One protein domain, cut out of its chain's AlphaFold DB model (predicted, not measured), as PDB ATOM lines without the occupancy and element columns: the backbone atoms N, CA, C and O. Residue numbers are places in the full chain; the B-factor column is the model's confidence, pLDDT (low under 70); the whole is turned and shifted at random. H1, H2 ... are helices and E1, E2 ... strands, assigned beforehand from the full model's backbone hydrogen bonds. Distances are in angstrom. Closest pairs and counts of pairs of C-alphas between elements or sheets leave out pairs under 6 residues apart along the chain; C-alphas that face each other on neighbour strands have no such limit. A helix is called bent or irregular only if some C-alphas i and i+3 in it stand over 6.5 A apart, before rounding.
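What this domain is: This is residues 18 to 103 of the 112 residues of an uncharacterized protein of Candidatus Woesebacteria bacterium GW2011_GWA1_39_12 (UniProt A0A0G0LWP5). Two short parallel strands, E1 and E2, lie side by side as a small ribbon, with helices H2 and H3 set loosely round E2 and running back against the strands' direction. A long loop with the tiny helix H1 reaches away from this body, and its residues 35 to 40 stick out. The printed part has 86 residues, in the order E1, H1, H2, E2, H3; its class is mixed, helices and strands, with under half of the residues, 42, in named elements. It is compact, with a radius of gyration of the C-alphas of 13.6 A, and only just elongated, spanning 43 by 28 by 21 A.

How they stand to each other: E1, residues 21 to 25, and E2, residues 72 to 76, are parallel neighbours at 23 degrees; N 22 and O 72 are 2.9 A apart and N 74 and O 22 are 2.8 A apart, within hydrogen-bond range. With H1, residues 39 to 42, and H2, residues 57 to 67, between them in the chain, they form a strand-helix-strand unit, two parallel strands joined through helices, with a right-handed crossover. H1 is apart from H2 and E2. H2 is near E2, with 5 pairs of C-alphas within 10 A. H3, residues 85 to 101, is near E2, with 7 such pairs. H2 and H3 are close but not clearly touching; their closest C-alphas, of Asp 59 and Ile 96, are 7.0 A apart. They run the same way at a tilt of 35.5 degrees, only just steep. Every O i to N i+4 pair is within hydrogen-bond range in H2, and 9 of 13 in H3; H1 is too short for such a pair.

Where its parts are: E1 begins at C-alpha 21 (-32.993, 6.330, 34.316) and, like E2, is 13.1 A long. H1 measures 5.2 A and H2 15.7 A. H3, 20.8 A long, ends at C-alpha 101 (-30.037, -9.198, 30.440); it is irregular, with C-alphas 95 and 98 7.1 A apart, and has a kink of 47 degrees near residue 95.

The domain as a whole: The two C-alphas farthest apart, of Asn 19 and Pro 37, are 45.0 A apart. The printed part has no cut. The links E1 to H1 and H1 to H2 are long, with 13 and 14 residues. Mean pLDDT of the printed part is 80.1; residues 33 to 43 and 79 to 83 are under 70.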
ATOM      1  N   ALA A  18     -28.075   2.381  39.813       82.50
ATOM      2  CA  ALA A  18     -29.031   1.356  39.408       82.50
ATOM      3  C   ALA A  18     -30.456   1.908  39.236       82.50
ATOM      4  O   ALA A  18     -31.194   1.464  38.352       82.50
ATOM      5  N   ASN A  19     -30.833   2.901  40.045       83.38
ATOM      6  CA  ASN A  19     -32.173   3.474  40.026       83.38
ATOM      7  C   ASN A  19     -32.348   4.687  39.119       83.38
ATOM      8  O   ASN A  19     -33.498   5.068  38.877       83.38
ATOM      9  N   ILE A  20     -31.257   5.242  38.593       86.75
ATOM     10  CA  ILE A  20     -31.275   6.443  37.762       86.75
ATOM     11  C   ILE A  20     -31.594   6.051  36.310       86.75
ATOM     12  O   ILE A  20     -30.871   5.239  35.724       86.75
ATOM     13  N   PRO A  21     -32.673   6.587  35.712       88.50
ATOM     14  CA  PRO A  21     -32.993   6.330  34.316       88.50
ATOM     15  C   PRO A  21     -32.049   7.099  33.386       88.50
ATOM     16  O   PRO A  21     -31.880   8.309  33.517       88.50
ATOM     17  N   ILE A  22     -31.485   6.407  32.398       90.12
ATOM     18  CA  ILE A  22     -30.729   7.021  31.301       90.12
ATOM     19  C   ILE A  22     -31.587   7.059  30.047       90.12
ATOM     20  O   ILE A  22     -32.168   6.049  29.649       90.12
ATOM     21  N   PHE A  23     -31.596   8.206  29.377       90.12
ATOM     22  CA  PHE A  23     -32.225   8.389  28.074       90.12
ATOM     23  C   PHE A  23     -31.142   8.548  27.010       90.12
ATOM     24  O   PHE A  23     -30.444   9.557  26.959       90.12
ATOM     25  N   MET A  24     -30.989   7.538  26.155       89.25
ATOM     26  CA  MET A  24     -30.036   7.563  25.051       89.25
ATOM     27  C   MET A  24     -30.745   7.936  23.751       89.25
ATOM     28  O   MET A  24     -31.616   7.208  23.275       89.25
ATOM     29  N   LEU A  25     -30.327   9.049  23.148       87.19
ATOM     30  CA  LEU A  25     -30.778   9.476  21.826       87.19
ATOM     31  C   LEU A  25     -30.020   8.691  20.748       87.19
ATOM     32  O   LEU A  25     -28.833   8.921  20.513       87.19
ATOM     33  N   ALA A  26     -30.701   7.769  20.073       84.94
ATOM     34  CA  ALA A  26     -30.128   6.938  19.020       84.94
ATOM     35  C   ALA A  26     -30.951   7.048  17.730       84.94
ATOM     36  O   ALA A  26     -32.166   6.975  17.745       84.94
ATOM     37  N   GLY A  27     -30.312   7.185  16.568       77.75
ATOM     38  CA  GLY A  27     -31.041   7.182  15.287       77.75
ATOM     39  C   GLY A  27     -31.512   8.555  14.800       77.75
ATOM     40  O   GLY A  27     -32.641   8.704  14.336       77.75
ATOM     41  N   GLY A  28     -30.628   9.555  14.863       77.25
ATOM     42  CA  GLY A  28     -30.768  10.771  14.054       77.25
ATOM     43  C   GLY A  28     -30.585  10.502  12.550       77.25
ATOM     44  O   GLY A  28     -30.225   9.400  12.140       77.25
ATOM     45  N   ALA A  29     -30.763  11.533  11.716       72.94
ATOM     46  CA  ALA A  29     -30.762  11.425  10.246       72.94
ATOM     47  C   ALA A  29     -29.425  10.962   9.616       72.94
ATOM     48  O   ALA A  29     -29.361  10.696   8.414       72.94
ATOM     49  N   SER A  30     -28.354  10.865  10.414       74.81
ATOM     50  CA  SER A  30     -27.020  10.407   9.996       74.81
ATOM     51  C   SER A  30     -26.453  11.171   8.787       74.81
ATOM     52  O   SER A  30     -25.648  10.633   8.036       74.81
ATOM     53  N   THR A  31     -26.839  12.438   8.605       75.38
ATOM     54  CA  THR A  31     -26.498  13.286   7.442       75.38
ATOM     55  C   THR A  31     -24.993  13.414   7.217       75.38
ATOM     56  O   THR A  31     -24.524  13.289   6.093       75.38
ATOM     57  N   ARG A  32     -24.217  13.552   8.298       74.75
ATOM     58  CA  ARG A  32     -22.746  13.636   8.262       74.75
ATOM     59  C   ARG A  32     -22.043  12.329   7.879       74.75
ATOM     60  O   ARG A  32     -20.878  12.361   7.524       74.75
ATOM     61  N   MET A  33     -22.735  11.191   7.936       69.00
ATOM     62  CA  MET A  33     -22.198   9.903   7.473       69.00
ATOM     63  C   MET A  33     -22.469   9.643   5.986       69.00
ATOM     64  O   MET A  33     -22.074   8.605   5.467       69.00
ATOM     65  N   ARG A  34     -23.156  10.564   5.297       65.06
ATOM     66  CA  ARG A  34     -23.519  10.434   3.876       65.06
ATOM     67  C   ARG A  34     -22.463  11.012   2.925       65.06
ATOM     68  O   ARG A  34     -22.678  10.979   1.719       65.06
ATOM     69  N   ILE A  35     -21.365  11.549   3.456       58.25
ATOM     70  CA  ILE A  35     -20.348  12.296   2.712       58.25
ATOM     71  C   ILE A  35     -19.177  11.342   2.412       58.25
ATOM     72  O   ILE A  35     -18.348  11.097   3.282       58.25
ATOM     73  N   GLY A  36     -19.157  10.742   1.217       61.25
ATOM     74  CA  GLY A  36     -18.077   9.861   0.746       61.25
ATOM     75  C   GLY A  36     -18.498   8.933  -0.413       61.25
ATOM     76  O   GLY A  36     -19.691   8.658  -0.559       61.25
ATOM     77  N   PRO A  37     -17.549   8.438  -1.239       54.59
ATOM     78  CA  PRO A  37     -17.838   7.558  -2.382       54.59
ATOM     79  C   PRO A  37     -18.364   6.176  -1.952       54.59
ATOM     80  O   PRO A  37     -19.067   5.500  -2.706       54.59
ATOM     81  N   GLU A  38     -18.106   5.774  -0.705       53.44
ATOM     82  CA  GLU A  38     -18.628   4.546  -0.118       53.44
ATOM     83  C   GLU A  38     -20.079   4.713   0.359       53.44
ATOM     84  O   GLU A  38     -20.380   4.857   1.546       53.44
ATOM     85  N   LYS A  39     -21.029   4.602  -0.574       52.72
ATOM     86  CA  LYS A  39     -22.472   4.561  -0.269       52.72
ATOM     87  C   LYS A  39     -22.880   3.437   0.710       52.72
ATOM     88  O   LYS A  39     -24.007   3.438   1.198       52.72
ATOM     89  N   LYS A  40     -21.996   2.492   1.067       50.19
ATOM     90  CA  LYS A  40     -22.278   1.403   2.030       50.19
ATOM     91  C   LYS A  40     -22.680   1.918   3.420       50.19
ATOM     92  O   LYS A  40     -23.581   1.340   4.037       50.19
ATOM     93  N   LEU A  41     -22.105   3.037   3.874       52.44
ATOM     94  CA  LEU A  41     -22.476   3.683   5.144       52.44
ATOM     95  C   LEU A  41     -23.838   4.396   5.093       52.44
ATOM     96  O   LEU A  41     -24.419   4.653   6.144       52.44
ATOM     97  N   GLN A  42     -24.402   4.648   3.903       55.44
ATOM     98  CA  GLN A  42     -25.736   5.250   3.762       55.44
ATOM     99  C   GLN A  42     -26.855   4.305   4.222       55.44
ATOM    100  O   GLN A  42     -27.923   4.759   4.628       55.44
ATOM    101  N   SER A  43     -26.618   2.989   4.201       63.88
ATOM    102  CA  SER A  43     -27.641   1.992   4.540       63.88
ATOM    103  C   SER A  43     -27.730   1.680   6.037       63.88
ATOM    104  O   SER A  43     -28.770   1.219   6.512       63.88
ATOM    105  N   ARG A  44     -26.666   1.910   6.813       72.69
ATOM    106  CA  ARG A  44     -26.587   1.441   8.201       72.69
ATOM    107  C   ARG A  44     -26.809   2.592   9.172       72.69
ATOM    108  O   ARG A  44     -26.332   3.703   8.966       72.69
ATOM    109  N   ALA A  45     -27.553   2.328  10.243       80.38
ATOM    110  CA  ALA A  45     -27.758   3.340  11.265       80.38
ATOM    111  C   ALA A  45     -26.441   3.687  11.944       80.38
ATOM    112  O   ALA A  45     -25.726   2.761  12.320       80.38
ATOM    113  N   LYS A  46     -26.144   4.981  12.154       85.44
ATOM    114  CA  LYS A  46     -24.903   5.405  12.827       85.44
ATOM    115  C   LYS A  46     -24.625   4.605  14.111       85.44
ATOM    116  O   LYS A  46     -23.508   4.119  14.238       85.44
ATOM    117  N   PRO A  47     -25.591   4.380  15.027       88.00
ATOM    118  CA  PRO A  47     -25.337   3.587  16.235       88.00
ATOM    119  C   PRO A  47     -24.878   2.148  15.959       88.00
ATOM    120  O   PRO A  47     -24.195   1.557  16.782       88.00
ATOM    121  N   LEU A  48     -25.232   1.592  14.802       87.94
ATOM    122  CA  LEU A  48     -24.913   0.225  14.397       87.94
ATOM    123  C   LEU A  48     -23.621   0.124  13.581       87.94
ATOM    124  O   LEU A  48     -23.272  -0.979  13.164       87.94
ATOM    125  N   VAL A  49     -22.941   1.236  13.295       87.31
ATOM    126  CA  VAL A  49     -21.639   1.221  12.620       87.31
ATOM    127  C   VAL A  49     -20.589   0.671  13.579       87.31
ATOM    128  O   VAL A  49     -20.596   1.011  14.763       87.31
ATOM    129  N   SER A  50     -19.706  -0.184  13.062       88.31
ATOM    130  CA  SER A  50     -18.615  -0.787  13.824       88.31
ATOM    131  C   SER A  50     -17.275  -0.192  13.393       88.31
ATOM    132  O   SER A  50     -16.845  -0.474  12.276       88.31
ATOM    133  N   PRO A  51     -16.617   0.629  14.233       79.56
ATOM    134  CA  PRO A  51     -15.319   1.206  13.890       79.56
ATOM    135  C   PRO A  51     -14.188   0.164  13.872       79.56
ATOM    136  O   PRO A  51     -13.233   0.327  13.126       79.56
ATOM    137  N   SER A  52     -14.294  -0.904  14.671       82.94
ATOM    138  CA  SER A  52     -13.267  -1.953  14.813       82.94
ATOM    139  C   SER A  52     -13.645  -3.293  14.166       82.94
ATOM    140  O   SER A  52     -12.900  -4.265  14.275       82.94
ATOM    141  N   GLY A  53     -14.838  -3.392  13.573       82.81
ATOM    142  CA  GLY A  53     -15.422  -4.639  13.064       82.81
ATOM    143  C   GLY A  53     -15.965  -5.593  14.140       82.81
ATOM    144  O   GLY A  53     -16.693  -6.522  13.803       82.81
ATOM    145  N   ARG A  54     -15.645  -5.370  15.423       84.12
ATOM    146  CA  ARG A  54     -16.034  -6.256  16.540       84.12
ATOM    147  C   ARG A  54     -17.231  -5.746  17.331       84.12
ATOM    148  O   ARG A  54     -18.084  -6.529  17.734       84.12
ATOM    149  N   GLU A  55     -17.290  -4.436  17.544       88.06
ATOM    150  CA  GLU A  55     -18.328  -3.776  18.335       88.06
ATOM    151  C   GLU A  55     -18.882  -2.585  17.571       88.06
ATOM    152  O   GLU A  55     -18.160  -1.890  16.853       88.06
ATOM    153  N   THR A  56     -20.178  -2.351  17.699       90.56
ATOM    154  CA  THR A  56     -20.841  -1.162  17.171       90.56
ATOM    155  C   THR A  56     -20.736   0.000  18.155       90.56
ATOM    156  O   THR A  56     -20.480  -0.191  19.345       90.56
ATOM    157  N   PHE A  57     -20.975   1.229  17.692       89.75
ATOM    158  CA  PHE A  57     -21.023   2.387  18.592       89.75
ATOM    159  C   PHE A  57     -22.024   2.203  19.736       89.75
ATOM    160  O   PHE A  57     -21.743   2.613  20.862       89.75
ATOM    161  N   ILE A  58     -23.179   1.588  19.464       90.19
ATOM    162  CA  ILE A  58     -24.172   1.326  20.501       90.19
ATOM    163  C   ILE A  58     -23.651   0.315  21.528       90.19
ATOM    164  O   ILE A  58     -23.877   0.526  22.714       90.19
ATOM    165  N   ASP A  59     -22.882  -0.701  21.123       90.81
ATOM    166  CA  ASP A  59     -22.305  -1.670  22.066       90.81
ATOM    167  C   ASP A  59     -21.343  -0.997  23.048       90.81
ATOM    168  O   ASP A  59     -21.462  -1.179  24.259       90.81
ATOM    169  N   ILE A  60     -20.451  -0.148  22.529       90.62
ATOM    170  CA  ILE A  60     -19.443   0.563  23.325       90.62
ATOM    171  C   ILE A  60     -20.107   1.457  24.380       90.62
ATOM    172  O   ILE A  60     -19.678   1.499  25.534       90.62
ATOM    173  N   VAL A  61     -21.159   2.191  24.002       91.00
ATOM    174  CA  VAL A  61     -21.870   3.085  24.930       91.00
ATOM    175  C   VAL A  61     -22.639   2.283  25.979       91.00
ATOM    176  O   VAL A  61     -22.563   2.596  27.167       91.00
ATOM    177  N   LEU A  62     -23.343   1.229  25.562       89.50
ATOM    178  CA  LEU A  62     -24.108   0.375  26.467       89.50
ATOM    179  C   LEU A  62     -23.219  -0.331  27.492       89.50
ATOM    180  O   LEU A  62     -23.592  -0.415  28.661       89.50
ATOM    181  N   ASP A  63     -22.041  -0.805  27.084       88.62
ATOM    182  CA  ASP A  63     -21.092  -1.436  27.996       88.62
ATOM    183  C   ASP A  63     -20.597  -0.458  29.068       88.62
ATOM    184  O   ASP A  63     -20.608  -0.793  30.252       88.62
ATOM    185  N   LYS A  64     -20.261   0.780  28.680       89.94
ATOM    186  CA  LYS A  64     -19.869   1.840  29.624       89.94
ATOM    187  C   LYS A  64     -20.982   2.170  30.616       89.94
ATOM    188  O   LYS A  64     -20.721   2.257  31.812       89.94
ATOM    189  N   ILE A  65     -22.219   2.297  30.136       88.69
ATOM    190  CA  ILE A  65     -23.395   2.542  30.983       88.69
ATOM    191  C   ILE A  65     -23.581   1.402  31.995       88.69
ATOM    192  O   ILE A  65     -23.759   1.650  33.187       88.69
ATOM    193  N   CYS A  66     -23.490   0.150  31.542       85.69
ATOM    194  CA  CYS A  66     -23.643  -1.011  32.415       85.69
ATOM    195  C   CYS A  66     -22.516  -1.110  33.453       85.69
ATOM    196  O   CYS A  66     -22.791  -1.411  34.614       85.69
ATOM    197  N   LYS A  67     -21.263  -0.852  33.049       86.50
ATOM    198  CA  LYS A  67     -20.089  -0.832  33.940       86.50
ATOM    199  C   LYS A  67     -20.187   0.260  35.002       86.50
ATOM    200  O   LYS A  67     -19.771   0.036  36.129       86.50
ATOM    201  N   ALA A  68     -20.787   1.397  34.663       87.75
ATOM    202  CA  ALA A  68     -21.072   2.467  35.613       87.75
ATOM    203  C   ALA A  68     -22.226   2.138  36.586       87.75
ATOM    204  O   ALA A  68     -22.521   2.932  37.469       87.75
ATOM    205  N   GLY A  69     -22.881   0.978  36.460       87.50
ATOM    206  CA  GLY A  69     -23.887   0.509  37.418       87.50
ATOM    207  C   GLY A  69     -25.325   0.918  37.102       87.50
ATOM    208  O   GLY A  69     -26.232   0.558  37.851       87.50
ATOM    209  N   PHE A  70     -25.576   1.601  35.985       88.94
ATOM    210  CA  PHE A  70     -26.936   1.940  35.567       88.94
ATOM    211  C   PHE A  70     -27.694   0.706  35.081       88.94
ATOM    212  O   PHE A  70     -27.178  -0.089  34.291       88.94
ATOM    213  N   LYS A  71     -28.947   0.561  35.530       85.69
ATOM    214  CA  LYS A  71     -29.810  -0.582  35.176       85.69
ATOM    215  C   LYS A  71     -31.075  -0.197  34.411       85.69
ATOM    216  O   LYS A  71     -31.715  -1.062  33.818       85.69
ATOM    217  N   LYS A  72     -31.431   1.091  34.387       86.31
ATOM    218  CA  LYS A  72     -32.630   1.612  33.716       86.31
ATOM    219  C   LYS A  72     -32.229   2.421  32.486       86.31
ATOM    220  O   LYS A  72     -31.805   3.566  32.605       86.31
ATOM    221  N   LEU A  73     -32.372   1.830  31.302       87.31
ATOM    222  CA  LEU A  73     -32.036   2.479  30.037       87.31
ATOM    223  C   LEU A  73     -33.263   2.618  29.132       87.31
ATOM    224  O   LEU A  73     -33.949   1.645  28.828       87.31
ATOM    225  N   HIS A  74     -33.463   3.828  28.625       87.69
ATOM    226  CA  HIS A  74     -34.447   4.171  27.611       87.69
ATOM    227  C   HIS A  74     -33.735   4.561  26.319       87.69
ATOM    228  O   HIS A  74     -33.011   5.553  26.264       87.69
ATOM    229  N   LEU A  75     -33.958   3.784  25.264       86.31
ATOM    230  CA  LEU A  75     -33.449   4.088  23.935       86.31
ATOM    231  C   LEU A  75     -34.501   4.857  23.143       86.31
ATOM    232  O   LEU A  75     -35.572   4.326  22.855       86.31
ATOM    233  N   LEU A  76     -34.188   6.094  22.780       87.06
ATOM    234  CA  LEU A  76     -35.072   6.955  22.007       87.06
ATOM    235  C   LEU A  76     -34.633   6.930  20.550       87.06
ATOM    236  O   LEU A  76     -33.525   7.362  20.238       87.06
ATOM    237  N   THR A  77     -35.502   6.430  19.671       84.38
ATOM    238  CA  THR A  77     -35.244   6.356  18.230       84.38
ATOM    239  C   THR A  77     -36.328   7.028  17.412       84.38
ATOM    240  O   THR A  77     -37.507   6.912  17.738       84.38
ATOM    241  N   ARG A  78     -35.946   7.678  16.309       78.94
ATOM    242  CA  ARG A  78     -36.914   8.213  15.345       78.94
ATOM    243  C   ARG A  78     -37.620   7.058  14.618       78.94
ATOM    244  O   ARG A  78     -36.970   6.077  14.251       78.94
ATOM    245  N   MET A  79     -38.927   7.194  14.405       68.81
ATOM    246  CA  MET A  79     -39.784   6.251  13.669       68.81
ATOM    247  C   MET A  79     -40.195   6.851  12.309       68.81
ATOM    248  O   MET A  79     -40.198   8.074  12.165       68.81
ATOM    249  N   GLY A  80     -40.503   6.007  11.315       67.31
ATOM    250  CA  GLY A  80     -40.919   6.411   9.958       67.31
ATOM    251  C   GLY A  80     -40.128   5.722   8.834       67.31
ATOM    252  O   GLY A  80     -39.121   5.074   9.106       67.31
ATOM    253  N   GLN A  81     -40.563   5.876   7.574       59.81
ATOM    254  CA  GLN A  81     -39.948   5.223   6.397       59.81
ATOM    255  C   GLN A  81     -38.453   5.540   6.227       59.81
ATOM    256  O   GLN A  81     -37.668   4.670   5.857       59.81
ATOM    257  N   GLU A  82     -38.038   6.765   6.549       59.69
ATOM    258  CA  GLU A  82     -36.632   7.188   6.484       59.69
ATOM    259  C   GLU A  82     -35.861   6.937   7.788       59.69
ATOM    260  O   GLU A  82     -34.645   7.143   7.869       59.69
ATOM    261  N   ALA A  83     -36.562   6.539   8.850       64.56
ATOM    262  CA  ALA A  83     -36.004   6.474  10.181       64.56
ATOM    263  C   ALA A  83     -35.443   5.080  10.470       64.56
ATOM    264  O   ALA A  83     -36.110   4.055  10.376       64.56
ATOM    265  N   GLN A  84     -34.183   5.036  10.890       73.44
ATOM    266  CA  GLN A  84     -33.466   3.783  11.123       73.44
ATOM    267  C   GLN A  84     -33.789   3.146  12.490       73.44
ATOM    268  O   GLN A  84     -33.121   2.190  12.895       73.44
ATOM    269  N   GLY A  85     -34.794   3.668  13.204       79.25
ATOM    270  CA  GLY A  85     -35.156   3.254  14.558       79.25
ATOM    271  C   GLY A  85     -35.497   1.776  14.661       79.25
ATOM    272  O   GLY A  85     -34.965   1.100  15.534       79.25
ATOM    273  N   GLU A  86     -36.253   1.230  13.707       82.38
ATOM    274  CA  GLU A  86     -36.624  -0.189  13.727       82.38
ATOM    275  C   GLU A  86     -35.397  -1.113  13.658       82.38
ATOM    276  O   GLU A  86     -35.308  -2.107  14.381       82.38
ATOM    277  N   ARG A  87     -34.400  -0.756  12.837       84.44
ATOM    278  CA  ARG A  87     -33.144  -1.516  12.724       84.44
ATOM    279  C   ARG A  87     -32.366  -1.482  14.035       84.44
ATOM    280  O   ARG A  87     -31.850  -2.514  14.458       84.44
ATOM    281  N   ILE A  88     -32.315  -0.320  14.689       87.06
ATOM    282  CA  ILE A  88     -31.679  -0.160  16.001       87.06
ATOM    283  C   ILE A  88     -32.428  -0.989  17.051       87.06
ATOM    284  O   ILE A  88     -31.800  -1.768  17.762       87.06
ATOM    285  N   SER A  89     -33.759  -0.891  17.125       84.44
ATOM    286  CA  SER A  89     -34.569  -1.663  18.075       84.44
ATOM    287  C   SER A  89     -34.396  -3.168  17.881       84.44
ATOM    288  O   SER A  89     -34.250  -3.906  18.855       84.44
ATOM    289  N   ARG A  90     -34.372  -3.631  16.625       86.94
ATOM    290  CA  ARG A  90     -34.148  -5.041  16.285       86.94
ATOM    291  C   ARG A  90     -32.759  -5.505  16.714       86.94
ATOM    292  O   ARG A  90     -32.651  -6.568  17.320       86.94
ATOM    293  N   TYR A  91     -31.725  -4.710  16.440       89.44
ATOM    294  CA  TYR A  91     -30.356  -5.007  16.862       89.44
ATOM    295  C   TYR A  91     -30.222  -5.050  18.384       89.44
ATOM    296  O   TYR A  91     -29.631  -5.977  18.922       89.44
ATOM    297  N   VAL A  92     -30.806  -4.086  19.096       86.75
ATOM    298  CA  VAL A  92     -30.733  -4.056  20.560       86.75
ATOM    299  C   VAL A  92     -31.451  -5.248  21.170       86.75
ATOM    300  O   VAL A  92     -30.918  -5.851  22.085       86.75
ATOM    301  N   ARG A  93     -32.606  -5.652  20.638       84.44
ATOM    302  CA  ARG A  93     -33.339  -6.819  21.148       84.44
ATOM    303  C   ARG A  93     -32.656  -8.149  20.846       84.44
ATOM    304  O   ARG A  93     -32.558  -8.985  21.730       84.44
ATOM    305  N   ARG A  94     -32.223  -8.363  19.601       85.56
ATOM    306  CA  ARG A  94     -31.711  -9.669  19.145       85.56
ATOM    307  C   ARG A  94     -30.195  -9.813  19.264       85.56
ATOM    308  O   ARG A  94     -29.705 -10.927  19.361       85.56
ATOM    309  N   GLY A  95     -29.466  -8.705  19.193       84.31
ATOM    310  CA  GLY A  95     -28.006  -8.672  19.210       84.31
ATOM    311  C   GLY A  95     -27.464  -8.498  20.622       84.31
ATOM    312  O   GLY A  95     -27.026  -9.458  21.247       84.31
ATOM    313  N   ILE A  96     -27.474  -7.266  21.134       84.06
ATOM    314  CA  ILE A  96     -26.863  -6.964  22.439       84.06
ATOM    315  C   ILE A  96     -27.784  -7.257  23.634       84.06
ATOM    316  O   ILE A  96     -27.298  -7.416  24.747       84.06
ATOM    317  N   GLY A  97     -29.091  -7.397  23.421       82.62
ATOM    318  CA  GLY A  97     -30.089  -7.617  24.470       82.62
ATOM    319  C   GLY A  97     -29.783  -8.777  25.414       82.62
ATOM    320  O   GLY A  97     -29.706  -8.526  26.614       82.62
ATOM    321  N   PRO A  98     -29.461  -9.982  24.911       84.50
ATOM    322  CA  PRO A  98     -29.057 -11.100  25.765       84.50
ATOM    323  C   PRO A  98     -27.847 -10.776  26.660       84.50
ATOM    324  O   PRO A  98     -27.775 -11.189  27.815       84.50
ATOM    325  N   LYS A  99     -26.896  -9.969  26.163       84.00
ATOM    326  CA  LYS A  99     -25.726  -9.534  26.948       84.00
ATOM    327  C   LYS A  99     -26.100  -8.526  28.037       84.00
ATOM    328  O   LYS A  99     -25.433  -8.476  29.066       84.00
ATOM    329  N   LEU A 100     -27.114  -7.695  27.796       81.94
ATOM    330  CA  LEU A 100     -27.623  -6.722  28.766       81.94
ATOM    331  C   LEU A 100     -28.442  -7.406  29.863       81.94
ATOM    332  O   LEU A 100     -28.288  -7.070  31.036       81.94
ATOM    333  N   GLU A 101     -29.247  -8.401  29.498       83.31
ATOM    334  CA  GLU A 101     -30.037  -9.198  30.440       83.31
ATOM    335  C   GLU A 101     -29.135  -9.950  31.425       83.31
ATOM    336  O   GLU A 101     -29.339  -9.844  32.632       83.31
ATOM    337  N   ASN A 102     -28.040 -10.556  30.946       82.19
ATOM    338  CA  ASN A 102     -27.008 -11.159  31.805       82.19
ATOM    339  C   ASN A 102     -26.346 -10.156  32.771       82.19
ATOM    340  O   ASN A 102     -25.778 -10.551  33.785       82.19
ATOM    341  N   LYS A 103     -26.411  -8.852  32.474       78.81
ATOM    342  CA  LYS A 103     -25.913  -7.763  33.335       78.81
ATOM    343  C   LYS A 103     -27.011  -7.168  34.231       78.81
ATOM    344  O   LYS A 103     -26.772  -6.147  34.885       78.81
TER     345      LYS A 103